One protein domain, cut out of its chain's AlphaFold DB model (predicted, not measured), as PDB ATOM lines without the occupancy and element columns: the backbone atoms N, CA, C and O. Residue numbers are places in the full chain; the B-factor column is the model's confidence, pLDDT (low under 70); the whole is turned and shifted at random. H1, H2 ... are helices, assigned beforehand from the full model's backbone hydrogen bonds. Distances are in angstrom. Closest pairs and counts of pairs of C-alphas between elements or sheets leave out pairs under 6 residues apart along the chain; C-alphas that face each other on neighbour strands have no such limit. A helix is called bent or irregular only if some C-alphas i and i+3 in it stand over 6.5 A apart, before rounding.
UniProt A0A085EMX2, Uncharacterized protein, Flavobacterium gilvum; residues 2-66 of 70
ATOM      1  N   LEU A   2     -23.406 -18.948   3.236       93.81
ATOM      2  CA  LEU A   2     -24.846 -18.747   3.480       93.81
ATOM      3  C   LEU A   2     -25.684 -20.018   3.704       93.81
ATOM      4  O   LEU A   2     -26.247 -20.197   4.776       93.81
ATOM      5  N   ALA A   3     -25.756 -20.906   2.707       95.44
ATOM      6  CA  ALA A   3     -26.636 -22.073   2.767       95.44
ATOM      7  C   ALA A   3     -26.258 -23.075   3.874       95.44
ATOM      8  O   ALA A   3     -27.118 -23.485   4.647       95.44
ATOM      9  N   ILE A   4     -24.981 -23.468   3.969       97.31
ATOM     10  CA  ILE A   4     -24.549 -24.492   4.936       97.31
ATOM     11  C   ILE A   4     -24.578 -23.957   6.372       97.31
ATOM     12  O   ILE A   4     -24.944 -24.695   7.288       97.31
ATOM     13  N   SER A   5     -24.281 -22.669   6.577       97.00
ATOM     14  CA  SER A   5     -24.369 -22.048   7.899       97.00
ATOM     15  C   SER A   5     -25.822 -21.883   8.355       97.00
ATOM     16  O   SER A   5     -26.140 -22.262   9.482       97.00
ATOM     17  N   ALA A   6     -26.725 -21.438   7.472       97.06
ATOM     18  CA  ALA A   6     -28.160 -21.362   7.764       97.06
ATOM     19  C   ALA A   6     -28.756 -22.741   8.094       97.06
ATOM     20  O   ALA A   6     -29.440 -22.894   9.106       97.06
ATOM     21  N   LEU A   7     -28.437 -23.768   7.294       96.88
ATOM     22  CA  LEU A   7     -28.894 -25.141   7.535       96.88
ATOM     23  C   LEU A   7     -28.427 -25.673   8.895       96.88
ATOM     24  O   LEU A   7     -29.183 -26.348   9.590       96.88
ATOM     25  N   THR A   8     -27.197 -25.347   9.291       96.94
ATOM     26  CA  THR A   8     -26.633 -25.792  10.574       96.94
ATOM     27  C   THR A   8     -27.393 -25.194  11.750       96.94
ATOM     28  O   THR A   8     -27.756 -25.916  12.674       96.94
ATOM     29  N   VAL A   9     -27.681 -23.889  11.702       96.44
ATOM     30  CA  VAL A   9     -28.462 -23.204  12.742       96.44
ATOM     31  C   VAL A   9     -29.895 -23.731  12.795       96.44
ATOM     32  O   VAL A   9     -30.414 -23.992  13.877       96.44
ATOM     33  N   PHE A  10     -30.516 -23.945  11.635       95.88
ATOM     34  CA  PHE A  10     -31.856 -24.519  11.547       95.88
ATOM     35  C   PHE A  10     -31.923 -25.913  12.185       95.88
ATOM     36  O   PHE A  10     -32.727 -26.146  13.088       95.88
ATOM     37  N   ALA A  11     -31.031 -26.820  11.775       95.44
ATOM     38  CA  ALA A  11     -30.966 -28.177  12.310       95.44
ATOM     39  C   ALA A  11     -30.686 -28.185  13.820       95.44
ATOM     40  O   ALA A  11     -31.272 -28.982  14.553       95.44
ATOM     41  N   PHE A  12     -29.833 -27.276  14.301       95.12
ATOM     42  CA  PHE A  12     -29.559 -27.109  15.726       95.12
ATOM     43  C   PHE A  12     -30.798 -26.669  16.516       95.12
ATOM     44  O   PHE A  12     -31.093 -27.250  17.565       95.12
ATOM     45  N   GLY A  13     -31.549 -25.692  15.999       94.56
ATOM     46  CA  GLY A  13     -32.792 -25.225  16.614       94.56
ATOM     47  C   GLY A  13     -33.840 -26.335  16.713       94.56
ATOM     48  O   GLY A  13     -34.361 -26.577  17.799       94.56
ATOM     49  N   LEU A  14     -34.066 -27.085  15.627       94.38
ATOM     50  CA  LEU A  14     -34.994 -28.224  15.628       94.38
ATOM     51  C   LEU A  14     -34.565 -29.329  16.600       94.38
ATOM     52  O   LEU A  14     -35.391 -29.839  17.354       94.38
ATOM     53  N   ASN A  15     -33.277 -29.684  16.608       94.38
ATOM     54  CA  ASN A  15     -32.739 -30.705  17.510       94.38
ATOM     55  C   ASN A  15     -32.950 -30.336  18.986       94.38
ATOM     56  O   ASN A  15     -33.243 -31.202  19.810       94.38
ATOM     57  N   THR A  16     -32.825 -29.048  19.307       93.00
ATOM     58  CA  THR A  16     -33.045 -28.531  20.662       93.00
ATOM     59  C   THR A  16     -34.534 -28.481  21.013       93.00
ATOM     60  O   THR A  16     -34.915 -28.917  22.095       93.00
ATOM     61  N   HIS A  17     -35.384 -28.000  20.102       93.75
ATOM     62  CA  HIS A  17     -36.820 -27.839  20.347       93.75
ATOM     63  C   HIS A  17     -37.553 -29.170  20.516       93.75
ATOM     64  O   HIS A  17     -38.282 -29.357  21.486       93.75
ATOM     65  N   PHE A  18     -37.311 -30.123  19.616       94.00
ATOM     66  CA  PHE A  18     -37.929 -31.448  19.684       94.00
ATOM     67  C   PHE A  18     -37.217 -32.403  20.645       94.00
ATOM     68  O   PHE A  18     -37.632 -33.553  20.768       94.00
ATOM     69  N   GLN A  19     -36.140 -31.955  21.304       91.50
ATOM     70  CA  GLN A  19     -35.340 -32.758  22.233       91.50
ATOM     71  C   GLN A  19     -34.921 -34.116  21.644       91.50
ATOM     72  O   GLN A  19     -34.807 -35.111  22.356       91.50
ATOM     73  N   THR A  20     -34.677 -34.171  20.331       91.19
ATOM     74  CA  THR A  20     -34.368 -35.428  19.631       91.19
ATOM     75  C   THR A  20     -33.015 -36.004  20.032       91.19
ATOM     76  O   THR A  20     -32.768 -37.187  19.809       91.19
ATOM     77  N   GLY A  21     -32.134 -35.192  20.628       86.75
ATOM     78  CA  GLY A  21     -30.862 -35.657  21.176       86.75
ATOM     79  C   GLY A  21     -29.921 -36.209  20.106       86.75
ATOM     80  O   GLY A  21     -29.146 -37.122  20.380       86.75
ATOM     81  N   ASN A  22     -29.983 -35.692  18.877       88.12
ATOM     82  CA  ASN A  22     -29.179 -36.195  17.772       88.12
ATOM     83  C   ASN A  22     -27.723 -35.711  17.886       88.12
ATOM     84  O   ASN A  22     -27.313 -34.713  17.290       88.12
ATOM     85  N   VAL A  23     -26.943 -36.447  18.683       90.75
ATOM     86  CA  VAL A  23     -25.554 -36.119  19.045       90.75
ATOM     87  C   VAL A  23     -24.617 -36.120  17.834       90.75
ATOM     88  O   VAL A  23     -23.586 -35.460  17.869       90.75
ATOM     89  N   PHE A  24     -24.963 -36.809  16.743       93.94
ATOM     90  CA  PHE A  24     -24.101 -36.911  15.561       93.94
ATOM     91  C   PHE A  24     -24.407 -35.866  14.487       93.94
ATOM     92  O   PHE A  24     -23.489 -35.391  13.817       93.94
ATOM     93  N   LEU A  25     -25.674 -35.472  14.334       93.69
ATOM     94  CA  LEU A  25     -26.103 -34.595  13.244       93.69
ATOM     95  C   LEU A  25     -25.486 -33.191  13.336       93.69
ATOM     96  O   LEU A  25     -25.016 -32.651  12.335       93.69
ATOM     97  N   ILE A  26     -25.459 -32.600  14.534       94.44
ATOM     98  CA  ILE A  26     -24.946 -31.236  14.721       94.44
ATOM     99  C   ILE A  26     -23.422 -31.167  14.543       94.44
ATOM    100  O   ILE A  26     -22.976 -30.331  13.751       94.44
ATOM    101  N   PRO A  27     -22.602 -32.035  15.175       95.50
ATOM    102  CA  PRO A  27     -21.165 -32.063  14.906       95.50
ATOM    103  C   PRO A  27     -20.840 -32.337  13.437       95.50
ATOM    104  O   PRO A  27     -19.915 -31.729  12.901       95.50
ATOM    105  N   PHE A  28     -21.621 -33.191  12.765       96.75
ATOM    106  CA  PHE A  28     -21.469 -33.428  11.333       96.75
ATOM    107  C   PHE A  28     -21.654 -32.139  10.520       96.75
ATOM    108  O   PHE A  28     -20.775 -31.783   9.735       96.75
ATOM    109  N   PHE A  29     -22.739 -31.388  10.736       96.75
ATOM    110  CA  PHE A  29     -22.951 -30.116  10.036       96.75
ATOM    111  C   PHE A  29     -21.900 -29.054  10.381       96.75
ATOM    112  O   PHE A  29     -21.465 -28.306   9.499       96.75
ATOM    113  N   LEU A  30     -21.435 -29.013  11.631       95.69
ATOM    114  CA  LEU A  30     -20.344 -28.130  12.043       95.69
ATOM    115  C   LEU A  30     -19.054 -28.441  11.262       95.69
ATOM    116  O   LEU A  30     -18.409 -27.536  10.734       95.69
ATOM    117  N   LEU A  31     -18.716 -29.725  11.124       97.75
ATOM    118  CA  LEU A  31     -17.561 -30.186  10.354       97.75
ATOM    119  C   LEU A  31     -17.720 -29.855   8.862       97.75
ATOM    120  O   LEU A  31     -16.788 -29.341   8.238       97.75
ATOM    121  N   MET A  32     -18.917 -30.053   8.300       97.88
ATOM    122  CA  MET A  32     -19.216 -29.696   6.909       97.88
ATOM    123  C   MET A  32     -19.063 -28.196   6.632       97.88
ATOM    124  O   MET A  32     -18.614 -27.834   5.546       97.88
ATOM    125  N   ASN A  33     -19.357 -27.308   7.591       97.06
ATOM    126  CA  ASN A  33     -19.045 -25.880   7.429       97.06
ATOM    127  C   ASN A  33     -17.545 -25.664   7.221       97.06
ATOM    128  O   ASN A  33     -17.158 -24.925   6.319       97.06
ATOM    129  N   GLY A  34     -16.705 -26.339   8.009       95.94
ATOM    130  CA  GLY A  34     -15.251 -26.299   7.854       95.94
ATOM    131  C   GLY A  34     -14.812 -26.757   6.464       95.94
ATOM    132  O   GLY A  34     -14.130 -26.016   5.763       95.94
ATOM    133  N   PHE A  35     -15.275 -27.925   6.013       97.62
ATOM    134  CA  PHE A  35     -14.937 -28.442   4.682       97.62
ATOM    135  C   PHE A  35     -15.384 -27.526   3.544       97.62
ATOM    136  O   PHE A  35     -14.613 -27.282   2.614       97.62
ATOM    137  N   VAL A  36     -16.593 -26.967   3.620       97.06
ATOM    138  CA  VAL A  36     -17.076 -26.026   2.605       97.06
ATOM    139  C   VAL A  36     -16.258 -24.731   2.634       97.06
ATOM    140  O   VAL A  36     -15.880 -24.246   1.569       97.06
ATOM    141  N   ALA A  37     -15.930 -24.190   3.813       96.12
ATOM    142  CA  ALA A  37     -15.086 -22.999   3.937       96.12
ATOM    143  C   ALA A  37     -13.698 -23.228   3.323       96.12
ATOM    144  O   ALA A  37     -13.258 -22.452   2.475       96.12
ATOM    145  N   SER A  38     -13.044 -24.326   3.710       96.25
ATOM    146  CA  SER A  38     -11.726 -24.705   3.210       96.25
ATOM    147  C   SER A  38     -11.739 -24.916   1.700       96.25
ATOM    148  O   SER A  38     -10.870 -24.391   1.016       96.25
ATOM    149  N   SER A  39     -12.753 -25.598   1.155       96.44
ATOM    150  CA  SER A  39     -12.892 -25.789  -0.293       96.44
ATOM    151  C   SER A  39     -12.970 -24.461  -1.051       96.44
ATOM    152  O   SER A  39     -12.341 -24.327  -2.100       96.44
ATOM    153  N   ARG A  40     -13.690 -23.458  -0.527       94.31
ATOM    154  CA  ARG A  40     -13.805 -22.141  -1.180       94.31
ATOM    155  C   ARG A  40     -12.518 -21.322  -1.122       94.31
ATOM    156  O   ARG A  40     -12.265 -20.584  -2.068       94.31
ATOM    157  N   LEU A  41     -11.716 -21.480  -0.066       94.56
ATOM    158  CA  LEU A  41     -10.386 -20.867   0.031       94.56
ATOM    159  C   LEU A  41      -9.375 -21.543  -0.899       94.56
ATOM    160  O   LEU A  41      -8.647 -20.856  -1.599       94.56
ATOM    161  N   VAL A  42      -9.350 -22.880  -0.930       96.12
ATOM    162  CA  VAL A  42      -8.414 -23.656  -1.767       96.12
ATOM    163  C   VAL A  42      -8.654 -23.416  -3.257       96.12
ATOM    164  O   VAL A  42      -7.707 -23.397  -4.032       96.12
ATOM    165  N   MET A  43      -9.908 -23.211  -3.663       95.50
ATOM    166  CA  MET A  43     -10.256 -22.872  -5.046       95.50
ATOM    167  C   MET A  43     -10.055 -21.386  -5.381       95.50
ATOM    168  O   MET A  43     -10.449 -20.973  -6.467       95.50
ATOM    169  N   GLU A  44      -9.551 -20.578  -4.440       91.19
ATOM    170  CA  GLU A  44      -9.415 -19.117  -4.564       91.19
ATOM    171  C   GLU A  44     -10.718 -18.415  -4.994       91.19
ATOM    172  O   GLU A  44     -10.716 -17.301  -5.509       91.19
ATOM    173  N   ALA A  45     -11.863 -19.068  -4.770       89.38
ATOM    174  CA  ALA A  45     -13.149 -18.574  -5.229       89.38
ATOM    175  C   ALA A  45     -13.599 -17.378  -4.387       89.38
ATOM    176  O   ALA A  45     -14.246 -16.475  -4.913       89.38
ATOM    177  N   HIS A  46     -13.290 -17.396  -3.084       92.44
ATOM    178  CA  HIS A  46     -13.668 -16.373  -2.109       92.44
ATOM    179  C   HIS A  46     -12.519 -16.073  -1.143       92.44
ATOM    180  O   HIS A  46     -11.696 -16.934  -0.836       92.44
ATOM    181  N   THR A  47     -12.527 -14.870  -0.577       94.75
ATOM    182  CA  THR A  47     -11.608 -14.453   0.488       94.75
ATOM    183  C   THR A  47     -12.134 -14.836   1.883       94.75
ATOM    184  O   THR A  47     -13.345 -14.992   2.081       94.75
ATOM    185  N   PRO A  48     -11.266 -14.920   2.915       94.00
ATOM    186  CA  PRO A  48     -11.705 -15.188   4.288       94.00
ATOM    187  C   PRO A  48     -12.773 -14.211   4.802       94.00
ATOM    188  O   PRO A  48     -13.689 -14.612   5.519       94.00
ATOM    189  N   LYS A  49     -12.700 -12.932   4.406       95.44
ATOM    190  CA  LYS A  49     -13.680 -11.908   4.802       95.44
ATOM    191  C   LYS A  49     -15.067 -12.198   4.224       95.44
ATOM    192  O   LYS A  49     -16.053 -12.134   4.951       95.44
ATOM    193  N   GLU A  50     -15.143 -12.567   2.948       95.38
ATOM    194  CA  GLU A  50     -16.404 -12.932   2.287       95.38
ATOM    195  C   GLU A  50     -17.031 -14.181   2.910       95.38
ATOM    196  O   GLU A  50     -18.249 -14.256   3.065       95.38
ATOM    197  N   LEU A  51     -16.210 -15.150   3.327       95.12
ATOM    198  CA  LEU A  51     -16.690 -16.345   4.022       95.12
ATOM    199  C   LEU A  51     -17.295 -16.008   5.385       95.12
ATOM    200  O   LEU A  51     -18.362 -16.532   5.699       95.12
ATOM    201  N   ILE A  52     -16.661 -15.121   6.162       96.31
ATOM    202  CA  ILE A  52     -17.189 -14.652   7.453       96.31
ATOM    203  C   ILE A  52     -18.518 -13.928   7.245       96.31
ATOM    204  O   ILE A  52     -19.500 -14.255   7.906       96.31
ATOM    205  N   ILE A  53     -18.585 -12.997   6.289       97.19
ATOM    206  CA  ILE A  53     -19.824 -12.276   5.972       97.19
ATOM    207  C   ILE A  53     -20.916 -13.263   5.545       97.19
ATOM    208  O   ILE A  53     -22.030 -13.214   6.059       97.19
ATOM    209  N   GLY A  54     -20.596 -14.206   4.660       96.19
ATOM    210  CA  GLY A  54     -21.533 -15.234   4.223       96.19
ATOM    211  C   GLY A  54     -21.965 -16.182   5.345       96.19
ATOM    212  O   GLY A  54     -23.074 -16.699   5.294       96.19
ATOM    213  N   LEU A  55     -21.122 -16.434   6.347       96.81
ATOM    214  CA  LEU A  55     -21.497 -17.209   7.527       96.81
ATOM    215  C   LEU A  55     -22.491 -16.420   8.379       96.81
ATOM    216  O   LEU A  55     -23.555 -16.946   8.694       96.81
ATOM    217  N   LEU A  56     -22.186 -15.153   8.679       97.44
ATOM    218  CA  LEU A  56     -23.050 -14.268   9.466       97.44
ATOM    219  C   LEU A  56     -24.414 -14.069   8.803       97.44
ATOM    220  O   LEU A  56     -25.437 -14.210   9.462       97.44
ATOM    221  N   LEU A  57     -24.439 -13.813   7.497       97.38
ATOM    222  CA  LEU A  57     -25.679 -13.647   6.741       97.38
ATOM    223  C   LEU A  57     -26.502 -14.939   6.627       97.38
ATOM    224  O   LEU A  57     -27.698 -14.860   6.383       97.38
ATOM    225  N   GLY A  58     -25.902 -16.120   6.805       95.88
ATOM    226  CA  GLY A  58     -26.659 -17.371   6.905       95.88
ATOM    227  C   GLY A  58     -27.177 -17.625   8.323       95.88
ATOM    228  O   GLY A  58     -28.321 -18.028   8.505       95.88
ATOM    229  N   SER A  59     -26.354 -17.357   9.338       96.75
ATOM    230  CA  SER A  59     -26.669 -17.690  10.729       96.75
ATOM    231  C   SER A  59     -27.566 -16.660  11.420       96.75
ATOM    232  O   SER A  59     -28.501 -17.044  12.119       96.75
ATOM    233  N   ILE A  60     -27.303 -15.359  11.245       97.19
ATOM    234  CA  ILE A  60     -28.024 -14.285  11.949       97.19
ATOM    235  C   ILE A  60     -29.515 -14.290  11.596       97.19
ATOM    236  O   ILE A  60     -30.316 -14.335  12.530       97.19
ATOM    237  N   PRO A  61     -29.931 -14.294  10.311       95.38
ATOM    238  CA  PRO A  61     -31.354 -14.334   9.986       95.38
ATOM    239  C   PRO A  61     -32.026 -15.585  10.546       95.38
ATOM    240  O   PRO A  61     -33.131 -15.497  11.070       95.38
ATOM    241  N   GLN A  62     -31.340 -16.732  10.513       95.31
ATOM    242  CA  GLN A  62     -31.906 -17.982  11.005       95.31
ATOM    243  C   GLN A  62     -32.150 -17.965  12.517       95.31
ATOM    244  O   GLN A  62     -33.178 -18.466  12.967       95.31
ATOM    245  N   MET A  63     -31.251 -17.342  13.287       94.50
ATOM    246  CA  MET A  63     -31.436 -17.111  14.723       94.50
ATOM    247  C   MET A  63     -32.531 -16.077  15.005       94.50
ATOM    248  O   MET A  63     -33.321 -16.262  15.925       94.50
ATOM    249  N   LEU A  64     -32.587 -14.990  14.227       95.75
ATOM    250  CA  LEU A  64     -33.593 -13.940  14.406       95.75
ATOM    251  C   LEU A  64     -34.997 -14.456  14.117       95.75
ATOM    252  O   LEU A  64     -35.904 -14.162  14.875       95.75
ATOM    253  N   PHE A  65     -35.187 -15.243  13.062       94.50
ATOM    254  CA  PHE A  65     -36.497 -15.777  12.691       94.50
ATOM    255  C   PHE A  65     -36.851 -17.082  13.402       94.50
ATOM    256  O   PHE A  65     -37.858 -17.697  13.061       94.50
ATOM    257  N   LEU A  66     -36.056 -17.501  14.391       92.94
ATOM    258  CA  LEU A  66     -36.240 -18.765  15.101       92.94
ATOM    259  C   LEU A  66     -37.649 -18.886  15.694       92.94
ATOM    260  O   LEU A  66     -38.256 -19.933  15.566       92.94
TER     261      LEU A  66
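AT A GLANCE: This is residues 2 to 66 of the 70 residues of an uncharacterized protein of Flavobacterium gilvum (UniProt A0A085EMX2). The longest helix, H2, and H1 make a helical hairpin, and H3 folds back from the far end of H2 to pack on the beginning of H1, giving a flat bundle of three helices. H1 packs on both others, while H2 and H3 only come close; residues 16 to 21 stick out at one end. The bundle is up and down, each helix running against the one before it in the chain. The printed part has 65 residues, with H1, H2, H3 in that order, no named strand and the class all helix. It is only just compact, close to loose, with a radius of gyration of the C-alphas of 12.7 A, and spans 40 by 25 by 12 A.

IN THESE COORDINATES: H2, residues 25 to 42, is 25.6 A from first to last C-alpha, and C-alpha 25 is at (-26.103, -34.595, 13.244). H1, residues 2 to 17, is 22.6 A long and begins with C-alpha 2 at (-24.846, -18.747, 3.480). H3, residues 48 to 64, is 24.1 A long and ends with C-alpha 64 at (-33.593, -13.940, 14.406). H3 is neither bent nor irregular, but only just: C-alphas 58 and 61 are 6.4 A apart.

HOW THE PARTS SIT: H2 and H1 touch as a hairpin, opposite ways at a shallow tilt of 10 degrees, and their closest C-alphas, those of Phe 29 and Thr 8, are 5.7 A apart. H1 and H3 touch, with the closest C-alphas, those of Leu 2 and Gly 58, 4.1 A apart. They run the same way at a shallow tilt of 34.8 degrees, only just short of steep. H2 and H3 are close but not clearly touching, with the closest C-alphas, those of Ala 37 and Leu 51, 6.8 A apart; they run opposite ways at a shallow tilt of 30 degrees. In H1 and H2 every O i to N i+4 pair is within hydrogen-bond range; in H3, 11 of 13 are.

THE WHOLE: The C-alphas farthest apart, those of Gln 19 and Glu 44, are 39.7 A apart. The link from H2 to H3 is tight and that from H1 to H2 short. Residues 16 to 21, of which 16 and 17 belong to H1, stand free. The printed part has no cut, its mean pLDDT is 95.0, and no printed residue is under 70.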